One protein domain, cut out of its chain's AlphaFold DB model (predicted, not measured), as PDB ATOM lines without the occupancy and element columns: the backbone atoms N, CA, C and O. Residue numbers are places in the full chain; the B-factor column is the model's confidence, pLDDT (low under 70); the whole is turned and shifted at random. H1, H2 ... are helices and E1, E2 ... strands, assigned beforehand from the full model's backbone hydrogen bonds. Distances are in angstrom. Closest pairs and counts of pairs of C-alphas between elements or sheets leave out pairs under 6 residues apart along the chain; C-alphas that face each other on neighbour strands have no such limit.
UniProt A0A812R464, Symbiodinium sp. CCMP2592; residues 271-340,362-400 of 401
ATOM      1  N   ARG A 271     217.668 223.833 329.157       87.12
ATOM      2  CA  ARG A 271     217.225 224.625 327.995       87.12
ATOM      3  C   ARG A 271     216.062 225.558 328.345       87.12
ATOM      4  O   ARG A 271     215.015 225.543 327.688       87.12
ATOM      5  N   LEU A 272     216.239 226.355 329.396       88.62
ATOM      6  CA  LEU A 272     215.223 227.302 329.854       88.62
ATOM      7  C   LEU A 272     215.087 228.480 328.866       88.62
ATOM      8  O   LEU A 272     216.063 229.029 328.368       88.62
ATOM      9  N   LEU A 273     213.848 228.857 328.563       88.62
ATOM     10  CA  LEU A 273     213.415 230.054 327.837       88.62
ATOM     11  C   LEU A 273     213.438 231.292 328.724       88.62
ATOM     12  O   LEU A 273     213.596 232.403 328.226       88.62
ATOM     13  N   ARG A 274     213.208 231.092 330.023       89.00
ATOM     14  CA  ARG A 274     213.258 232.155 331.015       89.00
ATOM     15  C   ARG A 274     214.716 232.368 331.386       89.00
ATOM     16  O   ARG A 274     215.376 231.442 331.843       89.00
ATOM     17  N   THR A 275     215.206 233.570 331.145       86.00
ATOM     18  CA  THR A 275     216.551 234.035 331.498       86.00
ATOM     19  C   THR A 275     216.436 235.410 332.158       86.00
ATOM     20  O   THR A 275     215.408 236.076 331.970       86.00
ATOM     21  N   PRO A 276     217.465 235.890 332.880       81.38
ATOM     22  CA  PRO A 276     217.443 237.226 333.475       81.38
ATOM     23  C   PRO A 276     217.247 238.332 332.430       81.38
ATOM     24  O   PRO A 276     216.711 239.386 332.740       81.38
ATOM     25  N   THR A 277     217.638 238.069 331.179       84.19
ATOM     26  CA  THR A 277     217.494 238.981 330.037       84.19
ATOM     27  C   THR A 277     216.213 238.767 329.226       84.19
ATOM     28  O   THR A 277     215.931 239.528 328.303       84.19
ATOM     29  N   SER A 278     215.431 237.727 329.521       88.88
ATOM     30  CA  SER A 278     214.189 237.443 328.803       88.88
ATOM     31  C   SER A 278     213.044 238.325 329.301       88.88
ATOM     32  O   SER A 278     213.002 238.709 330.469       88.88
ATOM     33  N   LYS A 279     212.038 238.552 328.443       90.31
ATOM     34  CA  LYS A 279     210.791 239.224 328.845       90.31
ATOM     35  C   LYS A 279     210.146 238.553 330.063       90.31
ATOM     36  O   LYS A 279     209.598 239.253 330.896       90.31
ATOM     37  N   LYS A 280     210.228 237.222 330.181       89.75
ATOM     38  CA  LYS A 280     209.705 236.431 331.309       89.75
ATOM     39  C   LYS A 280     210.854 235.961 332.197       89.75
ATOM     40  O   LYS A 280     211.253 234.802 332.127       89.75
ATOM     41  N   CYS A 281     211.404 236.864 333.000       85.50
ATOM     42  CA  CYS A 281     212.619 236.608 333.773       85.50
ATOM     43  C   CYS A 281     212.378 235.868 335.097       85.50
ATOM     44  O   CYS A 281     213.287 235.202 335.591       85.50
ATOM     45  N   CYS A 282     211.174 235.946 335.676       85.62
ATOM     46  CA  CYS A 282     210.916 235.344 336.982       85.62
ATOM     47  C   CYS A 282     210.721 233.825 336.888       85.62
ATOM     48  O   CYS A 282     210.008 233.311 336.018       85.62
ATOM     49  N   PHE A 283     211.328 233.096 337.824       83.31
ATOM     50  CA  PHE A 283     211.188 231.646 337.936       83.31
ATOM     51  C   PHE A 283     210.149 231.211 338.985       83.31
ATOM     52  O   PHE A 283     209.748 230.052 338.998       83.31
ATOM     53  N   LEU A 284     209.668 232.143 339.818       85.94
ATOM     54  CA  LEU A 284     208.620 231.907 340.821       85.94
ATOM     55  C   LEU A 284     207.222 232.302 340.349       85.94
ATOM     56  O   LEU A 284     206.248 231.878 340.956       85.94
ATOM     57  N   CYS A 285     207.094 233.133 339.315       92.00
ATOM     58  CA  CYS A 285     205.806 233.651 338.847       92.00
ATOM     59  C   CYS A 285     205.854 234.005 337.354       92.00
ATOM     60  O   CYS A 285     206.889 233.847 336.712       92.00
ATOM     61  N   ASP A 286     204.759 234.495 336.777       93.94
ATOM     62  CA  ASP A 286     204.719 235.023 335.403       93.94
ATOM     63  C   ASP A 286     205.151 236.501 335.307       93.94
ATOM     64  O   ASP A 286     204.744 237.201 334.384       93.94
ATOM     65  N   GLY A 287     205.990 236.965 336.238       92.81
ATOM     66  CA  GLY A 287     206.562 238.310 336.221       92.81
ATOM     67  C   GLY A 287     207.341 238.609 334.934       92.81
ATOM     68  O   GLY A 287     208.150 237.788 334.484       92.81
ATOM     69  N   GLU A 288     207.107 239.788 334.358       93.06
ATOM     70  CA  GLU A 288     207.686 240.242 333.093       93.06
ATOM     71  C   GLU A 288     208.562 241.489 333.263       93.06
ATOM     72  O   GLU A 288     208.287 242.342 334.101       93.06
ATOM     73  N   ALA A 289     209.618 241.617 332.458       89.50
ATOM     74  CA  ALA A 289     210.495 242.793 332.448       89.50
ATOM     75  C   ALA A 289     209.915 243.995 331.693       89.50
ATOM     76  O   ALA A 289     210.437 245.100 331.795       89.50
ATOM     77  N   SER A 290     208.849 243.781 330.926       90.31
ATOM     78  CA  SER A 290     208.146 244.825 330.190       90.31
ATOM     79  C   SER A 290     206.988 245.409 330.987       90.31
ATOM     80  O   SER A 290     206.387 244.722 331.816       90.31
ATOM     81  N   ASP A 291     206.582 246.611 330.601       87.81
ATOM     82  CA  ASP A 291     205.365 247.253 331.086       87.81
ATOM     83  C   ASP A 291     204.135 246.378 330.801       87.81
ATOM     84  O   ASP A 291     203.973 245.811 329.715       87.81
ATOM     85  N   GLY A 292     203.273 246.230 331.806       92.31
ATOM     86  CA  GLY A 292     202.086 245.386 331.739       92.31
ATOM     87  C   GLY A 292     201.582 244.974 333.124       92.31
ATOM     88  O   GLY A 292     202.193 245.325 334.134       92.31
ATOM     89  N   PRO A 293     200.488 244.193 333.189       94.31
ATOM     90  CA  PRO A 293     199.869 243.788 334.456       94.31
ATOM     91  C   PRO A 293     200.769 242.887 335.314       94.31
ATOM     92  O   PRO A 293     200.587 242.802 336.523       94.31
ATOM     93  N   ASN A 294     201.753 242.225 334.698       95.25
ATOM     94  CA  ASN A 294     202.691 241.331 335.373       95.25
ATOM     95  C   ASN A 294     204.106 241.914 335.464       95.25
ATOM     96  O   ASN A 294     205.048 241.151 335.651       95.25
ATOM     97  N   ARG A 295     204.297 243.228 335.301       93.31
ATOM     98  CA  ARG A 295     205.634 243.834 335.403       93.31
ATOM     99  C   ARG A 295     206.265 243.480 336.758       93.31
ATOM    100  O   ARG A 295     205.661 243.706 337.804       93.31
ATOM    101  N   TYR A 296     207.448 242.869 336.756       87.75
ATOM    102  CA  TYR A 296     208.022 242.282 337.978       87.75
ATOM    103  C   TYR A 296     208.403 243.341 339.022       87.75
ATOM    104  O   TYR A 296     208.563 243.014 340.193       87.75
ATOM    105  N   TYR A 297     208.592 244.588 338.585       87.25
ATOM    106  CA  TYR A 297     208.954 245.722 339.432       87.25
ATOM    107  C   TYR A 297     207.724 246.433 340.029       87.25
ATOM    108  O   TYR A 297     207.877 247.449 340.699       87.25
ATOM    109  N   ASP A 298     206.509 245.912 339.807       90.00
ATOM    110  CA  ASP A 298     205.315 246.352 340.530       90.00
ATOM    111  C   ASP A 298     205.326 245.783 341.949       90.00
ATOM    112  O   ASP A 298     205.243 244.565 342.141       90.00
ATOM    113  N   LEU A 299     205.470 246.666 342.935       91.50
ATOM    114  CA  LEU A 299     205.569 246.293 344.342       91.50
ATOM    115  C   LEU A 299     204.226 246.379 345.075       91.50
ATOM    116  O   LEU A 299     204.162 245.946 346.228       91.50
ATOM    117  N   GLU A 300     203.166 246.877 344.430       92.50
ATOM    118  CA  GLU A 300     201.844 246.983 345.044       92.50
ATOM    119  C   GLU A 300     201.307 245.605 345.460       92.50
ATOM    120  O   GLU A 300     201.633 244.569 344.867       92.50
ATOM    121  N   ASP A 301     200.442 245.572 346.473       93.50
ATOM    122  CA  ASP A 301     199.751 244.340 346.881       93.50
ATOM    123  C   ASP A 301     198.836 243.805 345.766       93.50
ATOM    124  O   ASP A 301     198.615 242.599 345.656       93.50
ATOM    125  N   SER A 302     198.369 244.702 344.892       95.19
ATOM    126  CA  SER A 302     197.584 244.435 343.683       95.19
ATOM    127  C   SER A 302     198.403 243.957 342.480       95.19
ATOM    128  O   SER A 302     197.810 243.669 341.439       95.19
ATOM    129  N   ALA A 303     199.734 243.861 342.579       94.88
ATOM    130  CA  ALA A 303     200.580 243.497 341.446       94.88
ATOM    131  C   ALA A 303     200.175 242.141 340.835       94.88
ATOM    132  O   ALA A 303     200.150 241.111 341.516       94.88
ATOM    133  N   GLY A 304     199.902 242.115 339.525       94.62
ATOM    134  CA  GLY A 304     199.314 240.946 338.859       94.62
ATOM    135  C   GLY A 304     200.162 239.679 338.979       94.62
ATOM    136  O   GLY A 304     199.625 238.583 339.173       94.62
ATOM    137  N   TRP A 305     201.494 239.819 338.993       93.81
ATOM    138  CA  TRP A 305     202.410 238.683 339.096       93.81
ATOM    139  C   TRP A 305     202.259 237.900 340.413       93.81
ATOM    140  O   TRP A 305     202.504 236.690 340.410       93.81
ATOM    141  N   ARG A 306     201.786 238.522 341.506       93.12
ATOM    142  CA  ARG A 306     201.558 237.858 342.809       93.12
ATOM    143  C   ARG A 306     200.500 236.753 342.732       93.12
ATOM    144  O   ARG A 306     200.522 235.814 343.521       93.12
ATOM    145  N   THR A 307     199.599 236.822 341.751       95.00
ATOM    146  CA  THR A 307     198.558 235.801 341.517       95.00
ATOM    147  C   THR A 307     199.035 234.636 340.645       95.00
ATOM    148  O   THR A 307     198.322 233.652 340.463       95.00
ATOM    149  N   THR A 308     200.254 234.723 340.108       94.69
ATOM    150  CA  THR A 308     200.779 233.793 339.094       94.69
ATOM    151  C   THR A 308     201.891 232.890 339.622       94.69
ATOM    152  O   THR A 308     202.719 232.414 338.844       94.69
ATOM    153  N   HIS A 309     201.943 232.666 340.940       93.19
ATOM    154  CA  HIS A 309     202.974 231.842 341.568       93.19
ATOM    155  C   HIS A 309     203.047 230.434 340.962       93.19
ATOM    156  O   HIS A 309     202.039 229.780 340.693       93.19
ATOM    157  N   LEU A 310     204.275 229.973 340.746       88.94
ATOM    158  CA  LEU A 310     204.610 228.704 340.123       88.94
ATOM    159  C   LEU A 310     205.369 227.849 341.132       88.94
ATOM    160  O   LEU A 310     206.373 228.280 341.697       88.94
ATOM    161  N   ASP A 311     204.933 226.604 341.306       84.25
ATOM    162  CA  ASP A 311     205.808 225.580 341.868       84.25
ATOM    163  C   ASP A 311     206.921 225.211 340.862       84.25
ATOM    164  O   ASP A 311     206.898 225.600 339.689       84.25
ATOM    165  N   THR A 312     207.908 224.428 341.306       81.88
ATOM    166  CA  THR A 312     209.045 224.015 340.459       81.88
ATOM    167  C   THR A 312     208.591 223.313 339.173       81.88
ATOM    168  O   THR A 312     209.134 223.563 338.096       81.88
ATOM    169  N   ALA A 313     207.574 222.452 339.253       82.12
ATOM    170  CA  ALA A 313     207.085 221.713 338.098       82.12
ATOM    171  C   ALA A 313     206.328 222.632 337.122       82.12
ATOM    172  O   ALA A 313     206.490 222.506 335.908       82.12
ATOM    173  N   ALA A 314     205.524 223.568 337.630       86.19
ATOM    174  CA  ALA A 314     204.808 224.579 336.864       86.19
ATOM    175  C   ALA A 314     205.765 225.549 336.170       86.19
ATOM    176  O   ALA A 314     205.582 225.828 334.982       86.19
ATOM    177  N   PHE A 315     206.807 225.997 336.876       88.62
ATOM    178  CA  PHE A 315     207.880 226.798 336.301       88.62
ATOM    179  C   PHE A 315     208.511 226.068 335.123       88.62
ATOM    180  O   PHE A 315     208.509 226.591 334.012       88.62
ATOM    181  N   LEU A 316     208.969 224.834 335.326       85.69
ATOM    182  CA  LEU A 316     209.632 224.075 334.273       85.69
ATOM    183  C   LEU A 316     208.712 223.827 333.076       85.69
ATOM    184  O   LEU A 316     209.128 224.063 331.947       85.69
ATOM    185  N   ARG A 317     207.434 223.483 333.284       83.94
ATOM    186  CA  ARG A 317     206.462 223.360 332.178       83.94
ATOM    187  C   ARG A 317     206.400 224.612 331.301       83.94
ATOM    188  O   ARG A 317     206.302 224.490 330.085       83.94
ATOM    189  N   LYS A 318     206.451 225.804 331.905       88.50
ATOM    190  CA  LYS A 318     206.399 227.088 331.186       88.50
ATOM    191  C   LYS A 318     207.755 227.536 330.644       88.50
ATOM    192  O   LYS A 318     207.807 228.276 329.666       88.50
ATOM    193  N   ALA A 319     208.833 227.175 331.329       88.00
ATOM    194  CA  ALA A 319     210.162 227.693 331.067       88.00
ATOM    195  C   ALA A 319     210.961 226.814 330.113       88.00
ATOM    196  O   ALA A 319     211.909 227.311 329.537       88.00
ATOM    197  N   LEU A 320     210.632 225.545 329.901       86.81
ATOM    198  CA  LEU A 320     211.414 224.698 328.999       86.81
ATOM    199  C   LEU A 320     211.179 225.066 327.533       86.81
ATOM    200  O   LEU A 320     210.040 225.183 327.082       86.81
ATOM    201  N   ARG A 321     212.262 225.199 326.759       84.00
ATOM    202  CA  ARG A 321     212.171 225.429 325.312       84.00
ATOM    203  C   ARG A 321     211.507 224.224 324.645       84.00
ATOM    204  O   ARG A 321     212.018 223.122 324.829       84.00
ATOM    205  N   PRO A 322     210.437 224.375 323.846       73.88
ATOM    206  CA  PRO A 322     209.877 223.251 323.105       73.88
ATOM    207  C   PRO A 322     210.912 222.694 322.119       73.88
ATOM    208  O   PRO A 322     211.682 223.436 321.510       73.88
ATOM    209  N   GLY A 323     210.962 221.371 321.981       67.19
ATOM    210  CA  GLY A 323     211.809 220.711 320.994       67.19
ATOM    211  C   GLY A 323     212.095 219.248 321.333       67.19
ATOM    212  O   GLY A 323     212.014 218.864 322.501       67.19
ATOM    213  N   PRO A 324     212.490 218.438 320.334       57.06
ATOM    214  CA  PRO A 324     212.685 216.991 320.476       57.06
ATOM    215  C   PRO A 324     213.745 216.603 321.519       57.06
ATOM    216  O   PRO A 324     213.751 215.474 321.990       57.06
ATOM    217  N   ARG A 325     214.621 217.537 321.916       57.38
ATOM    218  CA  ARG A 325     215.664 217.328 322.936       57.38
ATOM    219  C   ARG A 325     215.360 217.947 324.303       57.38
ATOM    220  O   ARG A 325     216.108 217.741 325.251       57.38
ATOM    221  N   SER A 326     214.258 218.678 324.447       57.72
ATOM    222  CA  SER A 326     213.826 219.204 325.746       57.72
ATOM    223  C   SER A 326     212.944 218.174 326.450       57.72
ATOM    224  O   SER A 326     211.741 218.361 326.604       57.72
ATOM    225  N   ILE A 327     213.529 217.040 326.840       51.34
ATOM    226  CA  ILE A 327     212.782 215.864 327.326       51.34
ATOM    227  C   ILE A 327     212.009 216.095 328.617       51.34
ATOM    228  O   ILE A 327     211.052 215.367 328.886       51.34
ATOM    229  N   LEU A 328     212.314 217.144 329.376       51.38
ATOM    230  CA  LEU A 328     211.439 217.519 330.478       51.38
ATOM    231  C   LEU A 328     210.025 217.898 330.008       51.38
ATOM    232  O   LEU A 328     209.072 217.599 330.720       51.38
ATOM    233  N   ALA A 329     209.858 218.438 328.794       48.84
ATOM    234  CA  ALA A 329     208.535 218.674 328.215       48.84
ATOM    235  C   ALA A 329     207.758 217.360 327.994       48.84
ATOM    236  O   ALA A 329     206.547 217.321 328.182       48.84
ATOM    237  N   ILE A 330     208.450 216.261 327.671       49.22
ATOM    238  CA  ILE A 330     207.829 214.944 327.461       49.22
ATOM    239  C   ILE A 330     207.470 214.297 328.806       49.22
ATOM    240  O   ILE A 330     206.342 213.845 328.985       49.22
ATOM    241  N   ILE A 331     208.380 214.314 329.789       54.66
ATOM    242  CA  ILE A 331     208.128 213.731 331.121       54.66
ATOM    243  C   ILE A 331     207.012 214.486 331.864       54.66
ATOM    244  O   ILE A 331     206.170 213.857 332.506       54.66
ATOM    245  N   LEU A 332     206.953 215.818 331.744       50.56
ATOM    246  CA  LEU A 332     205.900 216.627 332.370       50.56
ATOM    247  C   LEU A 332     204.522 216.407 331.721       50.56
ATOM    248  O   LEU A 332     203.521 216.431 332.436       50.56
ATOM    249  N   CYS A 333     204.451 216.119 330.417       47.06
ATOM    250  CA  CYS A 333     203.203 215.713 329.758       47.06
ATOM    251  C   CYS A 333     202.776 214.284 330.145       47.06
ATOM    252  O   CYS A 333     201.587 214.018 330.320       47.06
ATOM    253  N   CYS A 334     203.726 213.368 330.354       44.91
ATOM    254  CA  CYS A 334     203.434 211.969 330.673       44.91
ATOM    255  C   CYS A 334     202.921 211.708 332.097       44.91
ATOM    256  O   CYS A 334     202.407 210.622 332.307       44.91
ATOM    257  N   LYS A 335     203.019 212.634 333.067       46.84
ATOM    258  CA  LYS A 335     202.333 212.483 334.376       46.84
ATOM    259  C   LYS A 335     200.858 212.915 334.332       46.84
ATOM    260  O   LYS A 335     200.066 212.438 335.140       46.84
ATOM    261  N   ALA A 336     200.475 213.788 333.394       44.75
ATOM    262  CA  ALA A 336     199.075 214.175 333.185       44.75
ATOM    263  C   ALA A 336     198.273 213.063 332.478       44.75
ATOM    264  O   ALA A 336     197.077 212.898 332.714       44.75
ATOM    265  N   CYS A 337     198.938 212.249 331.659       34.56
ATOM    266  CA  CYS A 337     198.390 210.997 331.151       34.56
ATOM    267  C   CYS A 337     198.758 209.872 332.129       34.56
ATOM    268  O   CYS A 337     199.908 209.758 332.511       34.56
ATOM    269  N   LYS A 338     197.837 209.006 332.554       35.75
ATOM    270  CA  LYS A 338     198.122 207.889 333.485       35.75
ATOM    271  C   LYS A 338     198.979 206.765 332.857       35.75
ATOM    272  O   LYS A 338     198.610 205.595 332.930       35.75
ATOM    273  N   PHE A 339     200.099 207.076 332.211       33.69
ATOM    274  CA  PHE A 339     201.012 206.067 331.689       33.69
ATOM    275  C   PHE A 339     201.947 205.598 332.806       33.69
ATOM    276  O   PHE A 339     202.784 206.349 333.301       33.69
ATOM    277  N   LYS A 340     201.799 204.327 333.206       32.66
ATOM    278  CA  LYS A 340     202.786 203.612 334.025       32.66
ATOM    279  C   LYS A 340     204.144 203.719 333.329       32.66
ATOM    280  O   LYS A 340     204.308 203.197 332.228       32.66
ATOM    281  N   PRO A 362     220.248 213.986 329.563       90.06
ATOM    282  CA  PRO A 362     221.143 213.086 330.298       90.06
ATOM    283  C   PRO A 362     220.687 212.767 331.725       90.06
ATOM    284  O   PRO A 362     220.624 211.606 332.113       90.06
ATOM    285  N   PHE A 363     220.268 213.779 332.494       90.62
ATOM    286  CA  PHE A 363     219.829 213.595 333.884       90.62
ATOM    287  C   PHE A 363     218.588 212.720 334.045       90.62
ATOM    288  O   PHE A 363     218.408 212.110 335.093       90.62
ATOM    289  N   THR A 364     217.760 212.593 333.009       89.94
ATOM    290  CA  THR A 364     216.572 211.728 333.056       89.94
ATOM    291  C   THR A 364     216.917 210.240 333.082       89.94
ATOM    292  O   THR A 364     216.041 209.412 333.312       89.94
ATOM    293  N   LEU A 365     218.191 209.903 332.855       91.44
ATOM    294  CA  LEU A 365     218.726 208.552 332.969       91.44
ATOM    295  C   LEU A 365     219.185 208.216 334.400       91.44
ATOM    296  O   LEU A 365     219.591 207.079 334.638       91.44
ATOM    297  N   LEU A 366     219.132 209.160 335.352       93.94
ATOM    298  CA  LEU A 366     219.422 208.877 336.760       93.94
ATOM    299  C   LEU A 366     218.392 207.899 337.333       93.94
ATOM    300  O   LEU A 366     217.187 208.023 337.095       93.94
ATOM    301  N   THR A 367     218.856 206.936 338.129       94.94
ATOM    302  CA  THR A 367     217.975 206.020 338.856       94.94
ATOM    303  C   THR A 367     217.012 206.804 339.744       94.94
ATOM    304  O   THR A 367     217.428 207.592 340.587       94.94
ATOM    305  N   GLY A 368     215.712 206.579 339.541       92.94
ATOM    306  CA  GLY A 368     214.661 207.258 340.294       92.94
ATOM    307  C   GLY A 368     214.491 208.739 339.952       92.94
ATOM    308  O   GLY A 368     213.879 209.438 340.747       92.94
ATOM    309  N   PHE A 369     215.014 209.224 338.816       93.56
ATOM    310  CA  PHE A 369     214.913 210.637 338.445       93.56
ATOM    311  C   PHE A 369     213.484 211.181 338.583       93.56
ATOM    312  O   PHE A 369     212.545 210.681 337.961       93.56
ATOM    313  N   ASP A 370     213.350 212.272 339.330       91.50
ATOM    314  CA  ASP A 370     212.137 213.070 339.403       91.50
ATOM    315  C   ASP A 370     212.499 214.552 339.352       91.50
ATOM    316  O   ASP A 370     213.555 214.987 339.814       91.50
ATOM    317  N   ILE A 371     211.605 215.361 338.795       87.62
ATOM    318  CA  ILE A 371     211.898 216.773 338.587       87.62
ATOM    319  C   ILE A 371     212.054 217.575 339.884       87.62
ATOM    320  O   ILE A 371     212.738 218.596 339.897       87.62
ATOM    321  N   SER A 372     211.496 217.089 340.994       89.25
ATOM    322  CA  SER A 372     211.703 217.676 342.321       89.25
ATOM    323  C   SER A 372     213.155 217.597 342.816       89.25
ATOM    324  O   SER A 372     213.497 218.281 343.787       89.25
ATOM    325  N   MET A 373     214.016 216.815 342.149       92.56
ATOM    326  CA  MET A 373     215.461 216.792 342.389       92.56
ATOM    327  C   MET A 373     216.150 218.084 341.942       92.56
ATOM    328  O   MET A 373     217.198 218.422 342.485       92.56
ATOM    329  N   VAL A 374     215.599 218.810 340.961       91.69
ATOM    330  CA  VAL A 374     216.186 220.072 340.492       91.69
ATOM    331  C   VAL A 374     215.957 221.150 341.545       91.69
ATOM    332  O   VAL A 374     214.820 221.464 341.896       91.69
ATOM    333  N   LYS A 375     217.049 221.720 342.054       90.25
ATOM    334  CA  LYS A 375     217.043 222.772 343.070       90.25
ATOM    335  C   LYS A 375     217.743 224.008 342.517       90.25
ATOM    336  O   LYS A 375     218.948 223.986 342.287       90.25
ATOM    337  N   PHE A 376     216.995 225.094 342.359       85.62
ATOM    338  CA  PHE A 376     217.556 226.379 341.949       85.62
ATOM    339  C   PHE A 376     218.323 227.028 343.106       85.62
ATOM    340  O   PHE A 376     217.869 226.999 344.254       85.62
ATOM    341  N   CYS A 377     219.485 227.616 342.814       77.44
ATOM    342  CA  CYS A 377     220.297 228.317 343.806       77.44
ATOM    343  C   CYS A 377     219.532 229.501 344.423       77.44
ATOM    344  O   CYS A 377     219.285 230.505 343.754       77.44
ATOM    345  N   SER A 378     219.210 229.405 345.717       64.94
ATOM    346  CA  SER A 378     218.475 230.434 346.462       64.94
ATOM    347  C   SER A 378     219.204 231.775 346.533       64.94
ATOM    348  O   SER A 378     218.543 232.797 346.605       64.94
ATOM    349  N   MET A 379     220.539 231.830 346.450       57.12
ATOM    350  CA  MET A 379     221.234 233.123 346.354       57.12
ATOM    351  C   MET A 379     220.917 233.860 345.057       57.12
ATOM    352  O   MET A 379     220.746 235.069 345.093       57.12
ATOM    353  N   HIS A 380     220.798 233.171 343.919       56.41
ATOM    354  CA  HIS A 380     220.390 233.829 342.673       56.41
ATOM    355  C   HIS A 380     218.934 234.290 342.748       56.41
ATOM    356  O   HIS A 380     218.610 235.386 342.301       56.41
ATOM    357  N   VAL A 381     218.080 233.499 343.405       54.88
ATOM    358  CA  VAL A 381     216.703 233.885 343.739       54.88
ATOM    359  C   VAL A 381     216.663 235.153 344.596       54.88
ATOM    360  O   VAL A 381     215.944 236.099 344.284       54.88
ATOM    361  N   CYS A 382     217.439 235.169 345.679       50.03
ATOM    362  CA  CYS A 382     217.429 236.226 346.677       50.03
ATOM    363  C   CYS A 382     218.179 237.471 346.219       50.03
ATOM    364  O   CYS A 382     217.740 238.549 346.577       50.03
ATOM    365  N   ASN A 383     219.248 237.370 345.425       45.94
ATOM    366  CA  ASN A 383     219.951 238.535 344.884       45.94
ATOM    367  C   ASN A 383     219.141 239.215 343.779       45.94
ATOM    368  O   ASN A 383     219.121 240.436 343.751       45.94
ATOM    369  N   LEU A 384     218.393 238.478 342.946       48.25
ATOM    370  CA  LEU A 384     217.373 239.096 342.085       48.25
ATOM    371  C   LEU A 384     216.315 239.825 342.925       48.25
ATOM    372  O   LEU A 384     215.937 240.937 342.589       48.25
ATOM    373  N   GLY A 385     215.888 239.250 344.054       48.50
ATOM    374  CA  GLY A 385     214.990 239.931 344.992       48.50
ATOM    375  C   GLY A 385     215.606 241.182 345.636       48.50
ATOM    376  O   GLY A 385     215.048 242.263 345.535       48.50
ATOM    377  N   LEU A 386     216.772 241.061 346.273       47.94
ATOM    378  CA  LEU A 386     217.433 242.095 347.076       47.94
ATOM    379  C   LEU A 386     218.046 243.213 346.236       47.94
ATOM    380  O   LEU A 386     217.910 244.372 346.611       47.94
ATOM    381  N   VAL A 387     218.682 242.906 345.099       49.19
ATOM    382  CA  VAL A 387     219.186 243.937 344.175       49.19
ATOM    383  C   VAL A 387     218.015 244.752 343.626       49.19
ATOM    384  O   VAL A 387     218.143 245.962 343.456       49.19
ATOM    385  N   HIS A 388     216.845 244.139 343.425       47.41
ATOM    386  CA  HIS A 388     215.659 244.848 342.946       47.41
ATOM    387  C   HIS A 388     214.958 245.640 344.057       47.41
ATOM    388  O   HIS A 388     214.567 246.778 343.814       47.41
ATOM    389  N   THR A 389     214.878 245.121 345.287       50.34
ATOM    390  CA  THR A 389     214.367 245.886 346.438       50.34
ATOM    391  C   THR A 389     215.288 247.057 346.790       50.34
ATOM    392  O   THR A 389     214.803 248.142 347.093       50.34
ATOM    393  N   ALA A 390     216.611 246.883 346.704       43.38
ATOM    394  CA  ALA A 390     217.577 247.953 346.952       43.38
ATOM    395  C   ALA A 390     217.560 249.018 345.842       43.38
ATOM    396  O   ALA A 390     217.608 250.208 346.143       43.38
ATOM    397  N   SER A 391     217.417 248.614 344.574       47.09
ATOM    398  CA  SER A 391     217.298 249.556 343.447       47.09
ATOM    399  C   SER A 391     215.950 250.289 343.452       47.09
ATOM    400  O   SER A 391     215.903 251.492 343.214       47.09
ATOM    401  N   GLY A 392     214.855 249.599 343.792       44.69
ATOM    402  CA  GLY A 392     213.531 250.204 343.958       44.69
ATOM    403  C   GLY A 392     213.449 251.139 345.170       44.69
ATOM    404  O   GLY A 392     212.901 252.230 345.061       44.69
ATOM    405  N   GLY A 393     214.056 250.767 346.301       38.22
ATOM    406  CA  GLY A 393     214.126 251.608 347.500       38.22
ATOM    407  C   GLY A 393     214.990 252.860 347.315       38.22
ATOM    408  O   GLY A 393     214.616 253.935 347.783       38.22
ATOM    409  N   ALA A 394     216.103 252.750 346.582       35.78
ATOM    410  CA  ALA A 394     216.940 253.897 346.231       35.78
ATOM    411  C   ALA A 394     216.227 254.864 345.268       35.78
ATOM    412  O   ALA A 394     216.308 256.075 345.454       35.78
ATOM    413  N   LEU A 395     215.472 254.357 344.286       38.38
ATOM    414  CA  LEU A 395     214.679 255.195 343.377       38.38
ATOM    415  C   LEU A 395     213.487 255.863 344.081       38.38
ATOM    416  O   LEU A 395     213.209 257.029 343.816       38.38
ATOM    417  N   PHE A 396     212.834 255.172 345.023       34.62
ATOM    418  CA  PHE A 396     211.733 255.734 345.812       34.62
ATOM    419  C   PHE A 396     212.199 256.874 346.733       34.62
ATOM    420  O   PHE A 396     211.499 257.875 346.874       34.62
ATOM    421  N   GLN A 397     213.404 256.776 347.312       34.44
ATOM    422  CA  GLN A 397     213.982 257.886 348.078       34.44
ATOM    423  C   GLN A 397     214.378 259.079 347.205       34.44
ATOM    424  O   GLN A 397     214.245 260.205 347.666       34.44
ATOM    425  N   VAL A 398     214.811 258.869 345.959       36.41
ATOM    426  CA  VAL A 398     215.144 259.973 345.039       36.41
ATOM    427  C   VAL A 398     213.889 260.663 344.490       36.41
ATOM    428  O   VAL A 398     213.944 261.852 344.216       36.41
ATOM    429  N   SER A 399     212.745 259.975 344.386       31.61
ATOM    430  CA  SER A 399     211.470 260.576 343.944       31.61
ATOM    431  C   SER A 399     210.696 261.348 345.024       31.61
ATOM    432  O   SER A 399     209.633 261.893 344.737       31.61
ATOM    433  N   ILE A 400     211.181 261.338 346.272       38.09
ATOM    434  CA  ILE A 400     210.596 262.067 347.416       38.09
ATOM    435  C   ILE A 400     211.371 263.375 347.709       38.09
ATOM    436  O   ILE A 400     210.993 264.140 348.594       38.09
TER     437      ILE A 400
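AT A GLANCE: This is residues 271 to 340 and 362 to 400 of the 401 residues of a protein of Symbiodinium sp. CCMP2592 (UniProt A0A812R464). The model is a loose rod: loops of residues 271 to 303 with short H1, H2 and H3 make one side, E1 and long H5 the other, and residues 393 to 400 stick out. The 109 printed residues hold helices H1 to H4, strand E1, then H5; under half are in named elements, mostly helix. Radius of gyration of the C-alphas is 16.9 A; spans are 60 by 26 by 22 A.

IN THESE COORDINATES: Find C-alpha 304 at (199.314, 240.946, 338.859), where H1 runs to 307. Next come H2, 312 to 319, H3, 327 to 336, 15.0 A, H4, 362 to 365, E1, 374 to 376, and H5, 378 to 398, 29.8 A, ending at (215.144, 259.973, 345.039).

HOW THE PARTS SIT: H2 and H3 touch, closest at C-alphas 317 and 329, 6.5 A, at a steep tilt of 58 degrees. E1 pairs with no named strand. Every O i to N i+4 pair is within hydrogen-bond range in H2 and H5, 5 of 6 in H3; H1 and H4 are too short.

THE WHOLE: Residues 341 to 361 are cut out; C-alphas 340 and 362 stand 21.0 A apart. Confidence is under 70 at 323 to 340 and 378 to 400.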